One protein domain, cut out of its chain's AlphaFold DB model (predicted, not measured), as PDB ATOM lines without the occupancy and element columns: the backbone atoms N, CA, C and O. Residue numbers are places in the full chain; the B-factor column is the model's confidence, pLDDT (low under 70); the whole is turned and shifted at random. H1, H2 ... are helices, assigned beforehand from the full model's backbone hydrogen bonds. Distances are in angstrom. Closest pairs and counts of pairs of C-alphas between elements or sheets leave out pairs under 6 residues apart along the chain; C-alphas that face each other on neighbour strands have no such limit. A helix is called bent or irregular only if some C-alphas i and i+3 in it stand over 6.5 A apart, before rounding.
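AT A GLANCE: This is residues 2 to 129 of the 129 residues of an uncharacterized protein of Thalassomonas viridans (UniProt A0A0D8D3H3). This is an elongated, loose array of helices: H4 lies in the middle, with H5 side by side with it on one side and, on the other, residues 12 to 17 of H1a, the first arm of the long bent helix H1. H3 folds back along H1a, the hairpin of H1b and H2 makes one end of the length, and residues 120 to 129, with H6 among them, stick out at the other end. The printed part has 128 residues, with six named helices in the order H1, H2, H3, H4, H5, H6 and no named strand, and its class is all helix. The whole is loose, with a radius of gyration of the C-alphas of 17.5 A, and it spans 59 by 34 by 22 A along its three main axes.

IN THESE COORDINATES: H1, residues 2 to 31, is the longest helix by residues; by its hydrogen bonds it was assigned as one helix, but it is bent, with C-alphas 19 and 22 standing 6.6 A apart. Its arm H1a, residues 2 to 19, begins with C-alpha 2 at (47.193, 59.865, -44.425) and measures 26.2 A from first to last C-alpha. Its arm H1b, residues 22 to 31, measures 14.2 A, and residues 20 and 21 belong to neither arm. H2 is residues 38 to 47. H3 is residues 49 to 66 and 25.0 A long. H4 is residues 72 to 93 and 31.4 A long, beginning with C-alpha 72 at (37.162, 54.705, -29.514). H5 is residues 102 to 119 and 25.8 A long. H6, residues 121 to 128, ends with C-alpha 128 at (21.244, 52.225, -47.197).

HOW THE PARTS SIT: H1 and H4 are the hub, touching three other helices each. The two arms of H1 stand at a shallow tilt of 30 degrees. H1a and H3 touch with 31 pairs of C-alphas within 8 A, and the closest C-alphas are those of Ala 15 and Ala 55, 4.0 A apart. These two run opposite ways at a shallow tilt of 29 degrees. H1a touches H4 with residues 12 to 17 alone, and H4 touches H1a with residues 79 to 86 alone; the closest C-alphas are those of Thr 16 and Ala 83, 5.6 A apart. They run the same way at a steep tilt of 50 degrees. H1b and H2 form a helical hairpin at a steep tilt of 45 degrees and touch, with the C-alphas of Pro 22 and Ile 44 closest at 6.3 A. H2 and H3 meet only through their link. H3 and H4, a helical hairpin, only just touch, with 3 pairs of C-alphas within 8 A, the closest being those of Tyr 63 and Met 75 at 7.0 A. H4 and H5, also a helical hairpin, touch at a shallow tilt of 34 degrees, only just short of steep, and the closest C-alphas are those of Leu 81 and Cys 111, 6.4 A apart. H5 and H6 are close but not clearly touching, about perpendicular at 76 degrees, with the C-alphas of Val 117 and Ile 124 closest at 7.8 A. Among the pairs that stay apart are H1a and H5, and H3 and H5. In H1a, H1b, H2, H3, H4, H5 and H6 every O i to N i+4 pair is within hydrogen-bond range.

THE WHOLE: The two C-alphas farthest apart are those of Gly 33 and Gly 129, 59.2 A. Residues 120 to 129, of which 121 to 128 belong to H6, stand free, and without them the body spans 46 by 35 by 20 A. The printed part has no cut and ends at residue 129, the chain's last. The links H2 to H3, H3 to H4 and H5 to H6 are tight, those from H1 to H2 and H4 to H5 are short, and no link is long. The mean pLDDT of the printed part is 83.7, and the model is under 70 at residues 2, 33, 96 to 100 and 129.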
ATOM      1  N   LYS A   2      46.762  61.271 -44.231       63.59
ATOM      2  CA  LYS A   2      47.193  59.865 -44.425       63.59
ATOM      3  C   LYS A   2      48.489  59.479 -43.685       63.59
ATOM      4  O   LYS A   2      48.540  58.422 -43.073       63.59
ATOM      5  N   THR A   3      49.501  60.349 -43.659       73.94
ATOM      6  CA  THR A   3      50.780  60.071 -42.973       73.94
ATOM      7  C   THR A   3      50.640  59.967 -41.452       73.94
ATOM      8  O   THR A   3      51.192  59.052 -40.852       73.94
ATOM      9  N   HIS A   4      49.860  60.848 -40.817       74.75
ATOM     10  CA  HIS A   4      49.635  60.810 -39.364       74.75
ATOM     11  C   HIS A   4      48.818  59.590 -38.935       74.75
ATOM     12  O   HIS A   4      49.126  58.967 -37.920       74.75
ATOM     13  N   MET A   5      47.847  59.193 -39.757       76.50
ATOM     14  CA  MET A   5      47.075  57.971 -39.562       76.50
ATOM     15  C   MET A   5      47.964  56.717 -39.636       76.50
ATOM     16  O   MET A   5      47.892  55.860 -38.759       76.50
ATOM     17  N   MET A   6      48.868  56.633 -40.622       79.88
ATOM     18  CA  MET A   6      49.834  55.526 -40.719       79.88
ATOM     19  C   MET A   6      50.781  55.464 -39.513       79.88
ATOM     20  O   MET A   6      51.084  54.376 -39.032       79.88
ATOM     21  N   ILE A   7      51.204  56.616 -38.981       86.25
ATOM     22  CA  ILE A   7      52.027  56.676 -37.763       86.25
ATOM     23  C   ILE A   7      51.268  56.107 -36.554       86.25
ATOM     24  O   ILE A   7      51.870  55.416 -35.735       86.25
ATOM     25  N   CYS A   8      49.957  56.342 -36.443       85.62
ATOM     26  CA  CYS A   8      49.148  55.753 -35.371       85.62
ATOM     27  C   CYS A   8      49.154  54.219 -35.461       85.62
ATOM     28  O   CYS A   8      49.437  53.544 -34.472       85.62
ATOM     29  N   PHE A   9      48.922  53.662 -36.652       84.94
ATOM     30  CA  PHE A   9      48.975  52.211 -36.857       84.94
ATOM     31  C   PHE A   9      50.371  51.625 -36.623       84.94
ATOM     32  O   PHE A   9      50.489  50.530 -36.080       84.94
ATOM     33  N   PHE A  10      51.432  52.356 -36.963       87.81
ATOM     34  CA  PHE A  10      52.800  51.945 -36.649       87.81
ATOM     35  C   PHE A  10      53.024  51.802 -35.136       87.81
ATOM     36  O   PHE A  10      53.530  50.776 -34.679       87.81
ATOM     37  N   TRP A  11      52.577  52.785 -34.346       92.19
ATOM     38  CA  TRP A  11      52.629  52.702 -32.885       92.19
ATOM     39  C   TRP A  11      51.795  51.553 -32.328       92.19
ATOM     40  O   TRP A  11      52.237  50.889 -31.389       92.19
ATOM     41  N   LEU A  12      50.637  51.273 -32.933       90.88
ATOM     42  CA  LEU A  12      49.826  50.119 -32.566       90.88
ATOM     43  C   LEU A  12      50.584  48.804 -32.786       90.88
ATOM     44  O   LEU A  12      50.591  47.955 -31.896       90.88
ATOM     45  N   VAL A  13      51.251  48.637 -33.932       89.06
ATOM     46  CA  VAL A  13      52.040  47.430 -34.231       89.06
ATOM     47  C   VAL A  13      53.177  47.257 -33.224       89.06
ATOM     48  O   VAL A  13      53.311  46.177 -32.649       89.06
ATOM     49  N   ILE A  14      53.951  48.314 -32.947       92.19
ATOM     50  CA  ILE A  14      55.029  48.266 -31.944       92.19
ATOM     51  C   ILE A  14      54.477  47.859 -30.580       92.19
ATOM     52  O   ILE A  14      55.015  46.948 -29.948       92.19
ATOM     53  N   ALA A  15      53.404  48.513 -30.132       93.75
ATOM     54  CA  ALA A  15      52.813  48.249 -28.828       93.75
ATOM     55  C   ALA A  15      52.319  46.805 -28.703       93.75
ATOM     56  O   ALA A  15      52.523  46.145 -27.682       93.75
ATOM     57  N   THR A  16      51.723  46.309 -29.784       92.25
ATOM     58  CA  THR A  16      51.214  44.948 -29.877       92.25
ATOM     59  C   THR A  16      52.339  43.921 -29.837       92.25
ATOM     60  O   THR A  16      52.210  42.927 -29.142       92.25
ATOM     61  N   ILE A  17      53.458  44.137 -30.529       90.38
ATOM     62  CA  ILE A  17      54.599  43.209 -30.472       90.38
ATOM     63  C   ILE A  17      55.234  43.235 -29.078       90.38
ATOM     64  O   ILE A  17      55.483  42.186 -28.483       90.38
ATOM     65  N   ALA A  18      55.452  44.434 -28.532       93.06
ATOM     66  CA  ALA A  18      56.092  44.628 -27.239       93.06
ATOM     67  C   ALA A  18      55.326  43.939 -26.095       93.06
ATOM     68  O   ALA A  18      55.940  43.263 -25.270       93.06
ATOM     69  N   VAL A  19      53.989  44.030 -26.070       93.00
ATOM     70  CA  VAL A  19      53.184  43.408 -25.002       93.00
ATOM     71  C   VAL A  19      53.213  41.874 -25.033       93.00
ATOM     72  O   VAL A  19      52.956  41.240 -24.015       93.00
ATOM     73  N   GLN A  20      53.556  41.256 -26.167       90.31
ATOM     74  CA  GLN A  20      53.588  39.792 -26.274       90.31
ATOM     75  C   GLN A  20      54.870  39.170 -25.720       90.31
ATOM     76  O   GLN A  20      54.869  37.993 -25.372       90.31
ATOM     77  N   VAL A  21      55.954  39.939 -25.590       89.75
ATOM     78  CA  VAL A  21      57.232  39.449 -25.049       89.75
ATOM     79  C   VAL A  21      57.084  38.842 -23.644       89.75
ATOM     80  O   VAL A  21      57.479  37.687 -23.475       89.75
ATOM     81  N   PRO A  22      56.497  39.525 -22.635       91.31
ATOM     82  CA  PRO A  22      56.282  38.913 -21.321       91.31
ATOM     83  C   PRO A  22      55.373  37.679 -21.376       91.31
ATOM     84  O   PRO A  22      55.631  36.710 -20.663       91.31
ATOM     85  N   ASN A  23      54.361  37.676 -22.251       89.56
ATOM     86  CA  ASN A  23      53.450  36.540 -22.409       89.56
ATOM     87  C   ASN A  23      54.193  35.299 -22.924       89.56
ATOM     88  O   ASN A  23      54.042  34.214 -22.364       89.56
ATOM     89  N   ILE A  24      55.036  35.460 -23.947       88.75
ATOM     90  CA  ILE A  24      55.843  34.366 -24.503       88.75
ATOM     91  C   ILE A  24      56.819  33.829 -23.460       88.75
ATOM     92  O   ILE A  24      56.911  32.616 -23.301       88.75
ATOM     93  N   LEU A  25      57.517  34.706 -22.733       88.69
ATOM     94  CA  LEU A  25      58.446  34.278 -21.684       88.69
ATOM     95  C   LEU A  25      57.728  33.496 -20.575       88.69
ATOM     96  O   LEU A  25      58.258  32.500 -20.087       88.69
ATOM     97  N   GLY A  26      56.507  33.905 -20.218       88.12
ATOM     98  CA  GLY A  26      55.662  33.171 -19.275       88.12
ATOM     99  C   GLY A  26      55.311  31.769 -19.777       88.12
ATOM    100  O   GLY A  26      55.501  30.791 -19.055       88.12
ATOM    101  N   ILE A  27      54.870  31.660 -21.034       86.31
ATOM    102  CA  ILE A  27      54.544  30.371 -21.663       86.31
ATOM    103  C   ILE A  27      55.790  29.484 -21.782       86.31
ATOM    104  O   ILE A  27      55.716  28.289 -21.515       86.31
ATOM    105  N   GLN A  28      56.945  30.047 -22.148       84.06
ATOM    106  CA  GLN A  28      58.198  29.299 -22.275       84.06
ATOM    107  C   GLN A  28      58.705  28.770 -20.931       84.06
ATOM    108  O   GLN A  28      59.130  27.618 -20.871       84.06
ATOM    109  N   SER A  29      58.620  29.558 -19.850       83.31
ATOM    110  CA  SER A  29      58.940  29.070 -18.498       83.31
ATOM    111  C   SER A  29      58.073  27.855 -18.151       83.31
ATOM    112  O   SER A  29      58.601  26.814 -17.763       83.31
ATOM    113  N   GLN A  30      56.766  27.918 -18.437       81.06
ATOM    114  CA  GLN A  30      55.863  26.789 -18.212       81.06
ATOM    115  C   GLN A  30      56.154  25.578 -19.117       81.06
ATOM    116  O   GLN A  30      56.122  24.434 -18.662       81.06
ATOM    117  N   SER A  31      56.471  25.810 -20.393       75.06
ATOM    118  CA  SER A  31      56.796  24.753 -21.358       75.06
ATOM    119  C   SER A  31      58.093  24.010 -21.026       75.06
ATOM    120  O   SER A  31      58.249  22.862 -21.435       75.06
ATOM    121  N   ASN A  32      59.007  24.632 -20.278       74.25
ATOM    122  CA  ASN A  32      60.256  24.019 -19.820       74.25
ATOM    123  C   ASN A  32      60.082  23.179 -18.540       74.25
ATOM    124  O   ASN A  32      61.067  22.763 -17.932       74.25
ATOM    125  N   GLY A  33      58.838  22.917 -18.127       66.69
ATOM    126  CA  GLY A  33      58.520  22.114 -16.948       66.69
ATOM    127  C   GLY A  33      58.587  22.886 -15.630       66.69
ATOM    128  O   GLY A  33      58.369  22.294 -14.573       66.69
ATOM    129  N   GLU A  34      58.846  24.197 -15.660       72.50
ATOM    130  CA  GLU A  34      58.735  25.033 -14.468       72.50
ATOM    131  C   GLU A  34      57.258  25.336 -14.190       72.50
ATOM    132  O   GLU A  34      56.493  25.716 -15.074       72.50
ATOM    133  N   THR A  35      56.818  25.208 -12.938       77.12
ATOM    134  CA  THR A  35      55.519  25.775 -12.554       77.12
ATOM    135  C   THR A  35      55.693  27.285 -12.431       77.12
ATOM    136  O   THR A  35      56.505  27.740 -11.623       77.12
ATOM    137  N   LEU A  36      54.951  28.070 -13.219       79.50
ATOM    138  CA  LEU A  36      55.028  29.531 -13.174       79.50
ATOM    139  C   LEU A  36      54.526  30.039 -11.809       79.50
ATOM    140  O   LEU A  36      53.332  30.207 -11.578       79.50
ATOM    141  N   THR A  37      55.453  30.255 -10.878       87.31
ATOM    142  CA  THR A  37      55.161  30.811  -9.549       87.31
ATOM    143  C   THR A  37      55.023  32.333  -9.609       87.31
ATOM    144  O   THR A  37      55.532  32.980 -10.525       87.31
ATOM    145  N   ALA A  38      54.411  32.937  -8.585       88.06
ATOM    146  CA  ALA A  38      54.328  34.396  -8.458       88.06
ATOM    147  C   ALA A  38      55.712  35.076  -8.512       88.06
ATOM    148  O   ALA A  38      55.866  36.138  -9.113       88.06
ATOM    149  N   LEU A  39      56.741  34.435  -7.943       88.38
ATOM    150  CA  LEU A  39      58.116  34.930  -7.995       88.38
ATOM    151  C   LEU A  39      58.704  34.849  -9.417       88.38
ATOM    152  O   LEU A  39      59.416  35.759  -9.838       88.38
ATOM    153  N   GLY A  40      58.391  33.790 -10.170       88.25
ATOM    154  CA  GLY A  40      58.756  33.666 -11.586       88.25
ATOM    155  C   GLY A  40      58.088  34.739 -12.447       88.25
ATOM    156  O   GLY A  40      58.765  35.436 -13.203       88.25
ATOM    157  N   ALA A  41      56.786  34.959 -12.251       90.75
ATOM    158  CA  ALA A  41      56.043  36.016 -12.932       90.75
ATOM    159  C   ALA A  41      56.614  37.413 -12.622       90.75
ATOM    160  O   ALA A  41      56.776  38.232 -13.530       90.75
ATOM    161  N   LEU A  42      56.999  37.673 -11.365       92.56
ATOM    162  CA  LEU A  42      57.637  38.930 -10.970       92.56
ATOM    163  C   LEU A  42      58.994  39.122 -11.659       92.56
ATOM    164  O   LEU A  42      59.272  40.209 -12.158       92.56
ATOM    165  N   LYS A  43      59.825  38.074 -11.738       91.62
ATOM    166  CA  LYS A  43      61.109  38.134 -12.458       91.62
ATOM    167  C   LYS A  43      60.915  38.480 -13.933       91.62
ATOM    168  O   LYS A  43      61.599  39.370 -14.432       91.62
ATOM    169  N   ILE A  44      59.968  37.824 -14.610       93.31
ATOM    170  CA  ILE A  44      59.646  38.115 -16.015       93.31
ATOM    171  C   ILE A  44      59.151  39.556 -16.153       93.31
ATOM    172  O   ILE A  44      59.612  40.279 -17.031       93.31
ATOM    173  N   THR A  45      58.271  40.008 -15.258       92.81
ATOM    174  CA  THR A  45      57.757  41.387 -15.252       92.81
ATOM    175  C   THR A  45      58.886  42.408 -15.119       92.81
ATOM    176  O   THR A  45      58.975  43.339 -15.912       92.81
ATOM    177  N   LEU A  46      59.788  42.218 -14.154       94.06
ATOM    178  CA  LEU A  46      60.919  43.121 -13.937       94.06
ATOM    179  C   LEU A  46      61.888  43.122 -15.124       94.06
ATOM    180  O   LEU A  46      62.330  44.186 -15.551       94.06
ATOM    181  N   LEU A  47      62.173  41.950 -15.698       94.81
ATOM    182  CA  LEU A  47      63.032  41.817 -16.877       94.81
ATOM    183  C   LEU A  47      62.429  42.511 -18.108       94.81
ATOM    184  O   LEU A  47      63.145  43.110 -18.908       94.81
ATOM    185  N   THR A  48      61.107  42.442 -18.255       95.06
ATOM    186  CA  THR A  48      60.364  43.006 -19.391       95.06
ATOM    187  C   THR A  48      59.854  44.424 -19.145       95.06
ATOM    188  O   THR A  48      59.170  44.986 -20.006       95.06
ATOM    189  N   LEU A  49      60.209  45.051 -18.019       95.00
ATOM    190  CA  LEU A  49      59.771  46.403 -17.671       95.00
ATOM    191  C   LEU A  49      60.092  47.438 -18.772       95.00
ATOM    192  O   LEU A  49      59.182  48.181 -19.146       95.00
ATOM    193  N   PRO A  50      61.301  47.467 -19.380       94.44
ATOM    194  CA  PRO A  50      61.601  48.418 -20.455       94.44
ATOM    195  C   PRO A  50      60.681  48.249 -21.670       94.44
ATOM    196  O   PRO A  50      60.177  49.222 -22.227       94.44
ATOM    197  N   ILE A  51      60.405  47.003 -22.051       94.31
ATOM    198  CA  ILE A  51      59.508  46.673 -23.164       94.31
ATOM    199  C   ILE A  51      58.054  47.015 -22.826       94.31
ATOM    200  O   ILE A  51      57.325  47.508 -23.683       94.31
ATOM    201  N   THR A  52      57.641  46.840 -21.572       93.56
ATOM    202  CA  THR A  52      56.303  47.223 -21.099       93.56
ATOM    203  C   THR A  52      56.103  48.740 -21.166       93.56
ATOM    204  O   THR A  52      55.027  49.209 -21.550       93.56
ATOM    205  N   ILE A  53      57.147  49.524 -20.877       95.56
ATOM    206  CA  ILE A  53      57.133  50.985 -21.051       95.56
ATOM    207  C   ILE A  53      56.966  51.346 -22.532       95.56
ATOM    208  O   ILE A  53      56.134  52.196 -22.863       95.56
ATOM    209  N   VAL A  54      57.690  50.675 -23.435       95.56
ATOM    210  CA  VAL A  54      57.531  50.862 -24.888       95.56
ATOM    211  C   VAL A  54      56.108  50.513 -25.332       95.56
ATOM    212  O   VAL A  54      55.490  51.294 -26.056       95.56
ATOM    213  N   ALA A  55      55.553  49.396 -24.854       94.88
ATOM    214  CA  ALA A  55      54.190  48.980 -25.169       94.88
ATOM    215  C   ALA A  55      53.156  50.020 -24.717       94.88
ATOM    216  O   ALA A  55      52.303  50.444 -25.496       94.88
ATOM    217  N   THR A  56      53.274  50.479 -23.473       95.06
ATOM    218  CA  THR A  56      52.372  51.475 -22.881       95.06
ATOM    219  C   THR A  56      52.459  52.806 -23.621       95.06
ATOM    220  O   THR A  56      51.433  53.409 -23.940       95.06
ATOM    221  N   THR A  57      53.676  53.237 -23.962       95.75
ATOM    222  CA  THR A  57      53.907  54.453 -24.751       95.75
ATOM    223  C   THR A  57      53.268  54.330 -26.132       95.75
ATOM    224  O   THR A  57      52.550  55.231 -26.557       95.75
ATOM    225  N   GLY A  58      53.460  53.198 -26.814       94.69
ATOM    226  CA  GLY A  58      52.885  52.965 -28.136       94.69
ATOM    227  C   GLY A  58      51.355  52.944 -28.130       94.69
ATOM    228  O   GLY A  58      50.740  53.619 -28.955       94.69
ATOM    229  N   TYR A  59      50.722  52.268 -27.162       94.88
ATOM    230  CA  TYR A  59      49.262  52.312 -27.017       94.88
ATOM    231  C   TYR A  59      48.759  53.719 -26.690       94.88
ATOM    232  O   TYR A  59      47.769  54.157 -27.269       94.88
ATOM    233  N   THR A  60      49.455  54.456 -25.823       95.06
ATOM    234  CA  THR A  60      49.099  55.845 -25.494       95.06
ATOM    235  C   THR A  60      49.175  56.741 -26.730       95.06
ATOM    236  O   THR A  60      48.256  57.516 -26.985       95.06
ATOM    237  N   MET A  61      50.221  56.594 -27.546       93.38
ATOM    238  CA  MET A  61      50.366  57.332 -28.804       93.38
ATOM    239  C   MET A  61      49.285  56.958 -29.822       93.38
ATOM    240  O   MET A  61      48.753  57.845 -30.490       93.38
ATOM    241  N   PHE A  62      48.933  55.672 -29.923       93.62
ATOM    242  CA  PHE A  62      47.864  55.203 -30.802       93.62
ATOM    243  C   PHE A  62      46.497  55.749 -30.383       93.62
ATOM    244  O   PHE A  62      45.832  56.367 -31.204       93.62
ATOM    245  N   TYR A  63      46.084  55.569 -29.126       92.19
ATOM    246  CA  TYR A  63      44.764  56.018 -28.669       92.19
ATOM    247  C   TYR A  63      44.669  57.540 -28.557       92.19
ATOM    248  O   TYR A  63      43.645  58.111 -28.922       92.19
ATOM    249  N   GLY A  64      45.729  58.203 -28.089       91.94
ATOM    250  CA  GLY A  64      45.748  59.654 -27.924       91.94
ATOM    251  C   GLY A  64      45.641  60.389 -29.258       91.94
ATOM    252  O   GLY A  64      44.792  61.258 -29.409       91.94
ATOM    253  N   ARG A  65      46.461  60.012 -30.250       88.00
ATOM    254  CA  ARG A  65      46.422  60.648 -31.581       88.00
ATOM    255  C   ARG A  65      45.341  60.059 -32.482       88.00
ATOM    256  O   ARG A  65      44.789  60.763 -33.316       88.00
ATOM    257  N   GLY A  66      45.027  58.776 -32.322       84.00
ATOM    258  CA  GLY A  66      44.007  58.081 -33.102       84.00
ATOM    259  C   GLY A  66      42.595  58.607 -32.857       84.00
ATOM    260  O   GLY A  66      41.780  58.547 -33.774       84.00
ATOM    261  N   ALA A  67      42.325  59.184 -31.680       88.56
ATOM    262  CA  ALA A  67      41.034  59.787 -31.349       88.56
ATOM    263  C   ALA A  67      40.637  60.952 -32.276       88.56
ATOM    264  O   ALA A  67      39.454  61.251 -32.399       88.56
ATOM    265  N   GLU A  68      41.601  61.583 -32.955       86.69
ATOM    266  CA  GLU A  68      41.340  62.615 -33.971       86.69
ATOM    267  C   GLU A  68      40.787  62.036 -35.285       86.69
ATOM    268  O   GLU A  68      40.210  62.767 -36.085       86.69
ATOM    269  N   TYR A  69      40.984  60.735 -35.531       82.38
ATOM    270  CA  TYR A  69      40.683  60.082 -36.812       82.38
ATOM    271  C   TYR A  69      39.627  58.982 -36.697       82.38
ATOM    272  O   TYR A  69      38.965  58.664 -37.682       82.38
ATOM    273  N   PHE A  70      39.492  58.361 -35.524       83.44
ATOM    274  CA  PHE A  70      38.667  57.176 -35.325       83.44
ATOM    275  C   PHE A  70      37.904  57.239 -34.004       83.44
ATOM    276  O   PHE A  70      38.397  57.750 -32.999       83.44
ATOM    277  N   SER A  71      36.720  56.624 -33.974       83.38
ATOM    278  CA  SER A  71      35.982  56.423 -32.730       83.38
ATOM    279  C   SER A  71      36.717  55.443 -31.808       83.38
ATOM    280  O   SER A  71      37.400  54.517 -32.257       83.38
ATOM    281  N   TYR A  72      36.557  55.611 -30.494       83.31
ATOM    282  CA  TYR A  72      37.162  54.705 -29.514       83.31
ATOM    283  C   TYR A  72      36.786  53.222 -29.724       83.31
ATOM    284  O   TYR A  72      37.690  52.381 -29.681       83.31
ATOM    285  N   PRO A  73      35.519  52.862 -30.030       82.38
ATOM    286  CA  PRO A  73      35.168  51.486 -30.381       82.38
ATOM    287  C   PRO A  73      35.948  50.952 -31.586       82.38
ATOM    288  O   PRO A  73      36.468  49.838 -31.518       82.38
ATOM    289  N   ALA A  74      36.100  51.747 -32.652       82.44
ATOM    290  CA  ALA A  74      36.872  51.350 -33.827       82.44
ATOM    291  C   ALA A  74      38.349  51.125 -33.470       82.44
ATOM    292  O   ALA A  74      38.903  50.069 -33.767       82.44
ATOM    293  N   MET A  75      38.965  52.052 -32.728       88.12
ATOM    294  CA  MET A  75      40.342  51.889 -32.244       88.12
ATOM    295  C   MET A  75      40.519  50.628 -31.388       88.12
ATOM    296  O   MET A  75      41.512  49.915 -31.541       88.12
ATOM    297  N   SER A  76      39.547  50.314 -30.524       86.12
ATOM    298  CA  SER A  76      39.560  49.092 -29.710       86.12
ATOM    299  C   SER A  76      39.508  47.826 -30.572       86.12
ATOM    300  O   SER A  76      40.241  46.870 -30.308       86.12
ATOM    301  N   VAL A  77      38.683  47.817 -31.627       83.81
ATOM    302  CA  VAL A  77      38.639  46.718 -32.606       83.81
ATOM    303  C   VAL A  77      39.985  46.584 -33.317       83.81
ATOM    304  O   VAL A  77      40.507  45.475 -33.415       83.81
ATOM    305  N   TYR A  78      40.583  47.695 -33.751       85.25
ATOM    306  CA  TYR A  78      41.862  47.693 -34.469       85.25
ATOM    307  C   TYR A  78      42.979  47.108 -33.607       85.25
ATOM    308  O   TYR A  78      43.739  46.257 -34.068       85.25
ATOM    309  N   ALA A  79      43.039  47.509 -32.336       88.50
ATOM    310  CA  ALA A  79      44.026  47.001 -31.397       88.50
ATOM    311  C   ALA A  79      43.871  45.500 -31.131       88.50
ATOM    312  O   ALA A  79      44.857  44.764 -31.152       88.50
ATOM    313  N   LYS A  80      42.636  45.024 -30.936       85.56
ATOM    314  CA  LYS A  80      42.356  43.594 -30.730       85.56
ATOM    315  C   LYS A  80      42.681  42.763 -31.966       85.56
ATOM    316  O   LYS A  80      43.252  41.685 -31.832       85.56
ATOM    317  N   LEU A  81      42.358  43.265 -33.156       84.06
ATOM    318  CA  LEU A  81      42.669  42.587 -34.411       84.06
ATOM    319  C   LEU A  81      44.184  42.500 -34.628       84.06
ATOM    320  O   LEU A  81      44.691  41.425 -34.941       84.06
ATOM    321  N   GLY A  82      44.913  43.591 -34.374       84.50
ATOM    322  CA  GLY A  82      46.375  43.587 -34.380       84.50
ATOM    323  C   GLY A  82      46.952  42.571 -33.392       84.50
ATOM    324  O   GLY A  82      47.794  41.758 -33.767       84.50
ATOM    325  N   ALA A  83      46.455  42.561 -32.152       86.62
ATOM    326  CA  ALA A  83      46.881  41.617 -31.121       86.62
ATOM    327  C   ALA A  83      46.632  40.161 -31.506       86.62
ATOM    328  O   ALA A  83      47.517  39.332 -31.297       86.62
ATOM    329  N   LEU A  84      45.482  39.862 -32.108       84.06
ATOM    330  CA  LEU A  84      45.146  38.521 -32.572       84.06
ATOM    331  C   LEU A  84      46.069  38.070 -33.710       84.06
ATOM    332  O   LEU A  84      46.616  36.974 -33.649       84.06
ATOM    333  N   VAL A  85      46.299  38.924 -34.712       84.12
ATOM    334  CA  VAL A  85      47.215  38.616 -35.823       84.12
ATOM    335  C   VAL A  85      48.629  38.348 -35.305       84.12
ATOM    336  O   VAL A  85      49.240  37.344 -35.668       84.12
ATOM    337  N   VAL A  86      49.143  39.208 -34.422       85.69
ATOM    338  CA  VAL A  86      50.479  39.031 -33.835       85.69
ATOM    339  C   VAL A  86      50.536  37.763 -32.977       85.69
ATOM    340  O   VAL A  86      51.493  37.002 -33.098       85.69
ATOM    341  N   ALA A  87      49.516  37.485 -32.160       82.81
ATOM    342  CA  ALA A  87      49.459  36.275 -31.341       82.81
ATOM    343  C   ALA A  87      49.497  34.998 -32.196       82.81
ATOM    344  O   ALA A  87      50.278  34.096 -31.898       82.81
ATOM    345  N   ILE A  88      48.739  34.958 -33.295       80.69
ATOM    346  CA  ILE A  88      48.745  33.844 -34.253       80.69
ATOM    347  C   ILE A  88      50.145  33.654 -34.853       80.69
ATOM    348  O   ILE A  88      50.667  32.538 -34.869       80.69
ATOM    349  N   ILE A  89      50.793  34.735 -35.303       82.56
ATOM    350  CA  ILE A  89      52.159  34.668 -35.851       82.56
ATOM    351  C   ILE A  89      53.131  34.092 -34.814       82.56
ATOM    352  O   ILE A  89      53.932  33.212 -35.138       82.56
ATOM    353  N   LEU A  90      53.066  34.555 -33.564       82.56
ATOM    354  CA  LEU A  90      53.952  34.105 -32.486       82.56
ATOM    355  C   LEU A  90      53.672  32.654 -32.070       82.56
ATOM    356  O   LEU A  90      54.610  31.902 -31.808       82.56
ATOM    357  N   GLN A  91      52.409  32.228 -32.075       79.25
ATOM    358  CA  GLN A  91      52.014  30.845 -31.803       79.25
ATOM    359  C   GLN A  91      52.643  29.863 -32.798       79.25
ATOM    360  O   GLN A  91      53.184  28.835 -32.383       79.25
ATOM    361  N   PHE A  92      52.626  30.186 -34.093       77.69
ATOM    362  CA  PHE A  92      53.236  29.330 -35.114       77.69
ATOM    363  C   PHE A  92      54.764  29.441 -35.157       77.69
ATOM    364  O   PHE A  92      55.440  28.431 -35.346       77.69
ATOM    365  N   SER A  93      55.321  30.643 -34.976       78.81
ATOM    366  CA  SER A  93      56.767  30.872 -35.116       78.81
ATOM    367  C   SER A  93      57.589  30.481 -33.885       78.81
ATOM    368  O   SER A  93      58.681  29.939 -34.047       78.81
ATOM    369  N   LEU A  94      57.090  30.733 -32.669       77.06
ATOM    370  CA  LEU A  94      57.852  30.554 -31.425       77.06
ATOM    371  C   LEU A  94      57.353  29.394 -30.569       77.06
ATOM    372  O   LEU A  94      58.166  28.699 -29.966       77.06
ATOM    373  N   LEU A  95      56.036  29.181 -30.502       73.31
ATOM    374  CA  LEU A  95      55.456  28.140 -29.646       73.31
ATOM    375  C   LEU A  95      55.324  26.784 -30.349       73.31
ATOM    376  O   LEU A  95      54.988  25.802 -29.693       73.31
ATOM    377  N   GLN A  96      55.587  26.720 -31.664       67.19
ATOM    378  CA  GLN A  96      55.541  25.504 -32.494       67.19
ATOM    379  C   GLN A  96      54.288  24.637 -32.264       67.19
ATOM    380  O   GLN A  96      54.312  23.417 -32.450       67.19
ATOM    381  N   SER A  97      53.175  25.259 -31.861       64.38
ATOM    382  CA  SER A  97      51.921  24.553 -31.633       64.38
ATOM    383  C   SER A  97      51.392  24.065 -32.979       64.38
ATOM    384  O   SER A  97      51.107  24.859 -33.873       64.38
ATOM    385  N   LYS A  98      51.311  22.741 -33.148       58.81
ATOM    386  CA  LYS A  98      50.991  22.108 -34.440       58.81
ATOM    387  C   LYS A  98      49.494  22.060 -34.755       58.81
ATOM    388  O   LYS A  98      49.135  21.734 -35.883       58.81
ATOM    389  N   ASN A  99      48.627  22.372 -33.790       66.00
ATOM    390  CA  ASN A  99      47.182  22.285 -33.975       66.00
ATOM    391  C   ASN A  99      46.593  23.665 -34.262       66.00
ATOM    392  O   ASN A  99      46.585  24.544 -33.404       66.00
ATOM    393  N   ILE A 100      46.073  23.827 -35.479       68.19
ATOM    394  CA  ILE A 100      45.264  24.984 -35.857       68.19
ATOM    395  C   ILE A 100      43.896  24.830 -35.194       68.19
ATOM    396  O   ILE A 100      43.168  23.875 -35.472       68.19
ATOM    397  N   ASN A 101      43.530  25.775 -34.334       78.38
ATOM    398  CA  ASN A 101      42.190  25.837 -33.774       78.38
ATOM    399  C   ASN A 101      41.266  26.578 -34.750       78.38
ATOM    400  O   ASN A 101      41.341  27.795 -34.905       78.38
ATOM    401  N   TRP A 102      40.369  25.846 -35.411       79.44
ATOM    402  CA  TRP A 102      39.434  26.427 -36.382       79.44
ATOM    403  C   TRP A 102      38.525  27.511 -35.786       79.44
ATOM    404  O   TRP A 102      38.119  28.420 -36.508       79.44
ATOM    405  N   VAL A 103      38.264  27.479 -34.474       82.31
ATOM    406  CA  VAL A 103      37.494  28.527 -33.787       82.31
ATOM    407  C   VAL A 103      38.248  29.862 -33.791       82.31
ATOM    408  O   VAL A 103      37.635  30.904 -34.019       82.31
ATOM    409  N   GLU A 104      39.573  29.847 -33.614       75.56
ATOM    410  CA  GLU A 104      40.418  31.053 -33.674       75.56
ATOM    411  C   GLU A 104      40.429  31.651 -35.086       75.56
ATOM    412  O   GLU A 104      40.329  32.868 -35.248       75.56
ATOM    413  N   VAL A 105      40.470  30.796 -36.114       79.88
ATOM    414  CA  VAL A 105      40.415  31.215 -37.523       79.88
ATOM    415  C   VAL A 105      39.065  31.859 -37.853       79.88
ATOM    416  O   VAL A 105      39.023  32.946 -38.432       79.88
ATOM    417  N   CYS A 106      37.952  31.235 -37.454       83.50
ATOM    418  CA  CYS A 106      36.618  31.812 -37.635       83.50
ATOM    419  C   CYS A 106      36.461  33.136 -36.872       83.50
ATOM    420  O   CYS A 106      35.924  34.099 -37.421       83.50
ATOM    421  N   GLY A 107      36.971  33.212 -35.638       80.88
ATOM    422  CA  GLY A 107      36.986  34.443 -34.847       80.88
ATOM    423  C   GLY A 107      37.755  35.572 -35.538       80.88
ATOM    424  O   GLY A 107      37.242  36.686 -35.643       80.88
ATOM    425  N   LEU A 108      38.936  35.275 -36.094       81.94
ATOM    426  CA  LEU A 108      39.727  36.235 -36.866       81.94
ATOM    427  C   LEU A 108      38.948  36.770 -38.076       81.94
ATOM    428  O   LEU A 108      38.932  37.980 -38.301       81.94
ATOM    429  N   LEU A 109      38.274  35.897 -38.829       83.06
ATOM    430  CA  LEU A 109      37.464  36.302 -39.983       83.06
ATOM    431  C   LEU A 109      36.320  37.242 -39.582       83.06
ATOM    432  O   LEU A 109      36.107  38.257 -40.244       83.06
ATOM    433  N   ILE A 110      35.626  36.958 -38.476       83.06
ATOM    434  CA  ILE A 110      34.572  37.838 -37.945       83.06
ATOM    435  C   ILE A 110      35.157  39.198 -37.543       83.06
ATOM    436  O   ILE A 110      34.576  40.235 -37.865       83.06
ATOM    437  N   CYS A 111      36.324  39.219 -36.892       80.12
ATOM    438  CA  CYS A 111      37.000  40.469 -36.546       80.12
ATOM    439  C   CYS A 111      37.401  41.274 -37.793       80.12
ATOM    440  O   CYS A 111      37.226  42.492 -37.803       80.12
ATOM    441  N   ILE A 112      37.888  40.615 -38.852       82.19
ATOM    442  CA  ILE A 112      38.218  41.261 -40.133       82.19
ATOM    443  C   ILE A 112      36.961  41.843 -40.786       82.19
ATOM    444  O   ILE A 112      36.983  42.985 -41.242       82.19
ATOM    445  N   LEU A 113      35.850  41.105 -40.800       82.12
ATOM    446  CA  LEU A 113      34.578  41.610 -41.321       82.12
ATOM    447  C   LEU A 113      34.095  42.829 -40.526       82.12
ATOM    448  O   LEU A 113      33.756  43.849 -41.123       82.12
ATOM    449  N   GLY A 114      34.135  42.768 -39.193       77.12
ATOM    450  CA  GLY A 114      33.796  43.904 -38.331       77.12
ATOM    451  C   GLY A 114      34.691  45.122 -38.578       77.12
ATOM    452  O   GLY A 114      34.199  46.250 -38.632       77.12
ATOM    453  N   PHE A 115      35.989  44.904 -38.803       74.69
ATOM    454  CA  PHE A 115      36.932  45.953 -39.194       74.69
ATOM    455  C   PHE A 115      36.543  46.601 -40.527       74.69
ATOM    456  O   PHE A 115      36.453  47.825 -40.611       74.69
ATOM    457  N   LEU A 116      36.266  45.795 -41.556       78.81
ATOM    458  CA  LEU A 116      35.877  46.293 -42.877       78.81
ATOM    459  C   LEU A 116      34.565  47.080 -42.824       78.81
ATOM    460  O   LEU A 116      34.479  48.145 -43.434       78.81
ATOM    461  N   VAL A 117      33.573  46.607 -42.066       78.94
ATOM    462  CA  VAL A 117      32.310  47.335 -41.853       78.94
ATOM    463  C   VAL A 117      32.563  48.659 -41.133       78.94
ATOM    464  O   VAL A 117      32.045  49.686 -41.556       78.94
ATOM    465  N   SER A 118      33.400  48.664 -40.091       70.38
ATOM    466  CA  SER A 118      33.742  49.883 -39.347       70.38
ATOM    467  C   SER A 118      34.415  50.931 -40.238       70.38
ATOM    468  O   SER A 118      34.031  52.099 -40.205       70.38
ATOM    469  N   VAL A 119      35.397  50.524 -41.048       70.19
ATOM    470  CA  VAL A 119      36.135  51.426 -41.949       70.19
ATOM    471  C   VAL A 119      35.242  51.979 -43.063       70.19
ATOM    472  O   VAL A 119      35.418  53.124 -43.461       70.19
ATOM    473  N   ASN A 120      34.280  51.195 -43.554       76.25
ATOM    474  CA  ASN A 120      33.379  51.604 -44.638       76.25
ATOM    475  C   ASN A 120      32.016  52.110 -44.138       76.25
ATOM    476  O   ASN A 120      31.094  52.251 -44.936       76.25
ATOM    477  N   SER A 121      31.867  52.361 -42.835       73.88
ATOM    478  CA  SER A 121      30.570  52.651 -42.210       73.88
ATOM    479  C   SER A 121      29.850  53.851 -42.831       73.88
ATOM    480  O   SER A 121      28.660  53.747 -43.109       73.88
ATOM    481  N   GLU A 122      30.563  54.936 -43.142       71.81
ATOM    482  CA  GLU A 122      29.995  56.118 -43.813       71.81
ATOM    483  C   GLU A 122      29.427  55.777 -45.200       71.81
ATOM    484  O   GLU A 122      28.271  56.072 -45.488       71.81
ATOM    485  N   MET A 123      30.198  55.061 -46.024       75.25
ATOM    486  CA  MET A 123      29.781  54.629 -47.365       75.25
ATOM    487  C   MET A 123      28.607  53.640 -47.321       75.25
ATOM    488  O   MET A 123      27.752  53.629 -48.206       75.25
ATOM    489  N   ILE A 124      28.578  52.777 -46.303       76.69
ATOM    490  CA  ILE A 124      27.491  51.823 -46.075       76.69
ATOM    491  C   ILE A 124      26.218  52.578 -45.681       76.69
ATOM    492  O   ILE A 124      25.165  52.313 -46.252       76.69
ATOM    493  N   MET A 125      26.302  53.539 -44.758       77.62
ATOM    494  CA  MET A 125      25.148  54.351 -44.357       77.62
ATOM    495  C   MET A 125      24.597  55.190 -45.515       77.62
ATOM    496  O   MET A 125      23.384  55.260 -45.671       77.62
ATOM    497  N   GLU A 126      25.463  55.749 -46.361       83.12
ATOM    498  CA  GLU A 126      25.067  56.529 -47.543       83.12
ATOM    499  C   GLU A 126      24.355  55.689 -48.619       83.12
ATOM    500  O   GLU A 126      23.565  56.215 -49.392       83.12
ATOM    501  N   ARG A 127      24.614  54.375 -48.683       79.38
ATOM    502  CA  ARG A 127      23.957  53.466 -49.640       79.38
ATOM    503  C   ARG A 127      22.656  52.843 -49.134       79.38
ATOM    504  O   ARG A 127      21.936  52.259 -49.942       79.38
ATOM    505  N   ILE A 128      22.419  52.858 -47.823       81.69
ATOM    506  CA  ILE A 128      21.244  52.225 -47.197       81.69
ATOM    507  C   ILE A 128      20.211  53.278 -46.751       81.69
ATOM    508  O   ILE A 128      19.041  52.932 -46.592       81.69
ATOM    509  N   GLY A 129      20.629  54.535 -46.550       54.28
ATOM    510  CA  GLY A 129      19.735  55.693 -46.415       54.28
ATOM    511  C   GLY A 129      19.221  56.187 -47.759       54.28
ATOM    512  O   GLY A 129      18.080  56.697 -47.771       54.28
TER     513      GLY A 129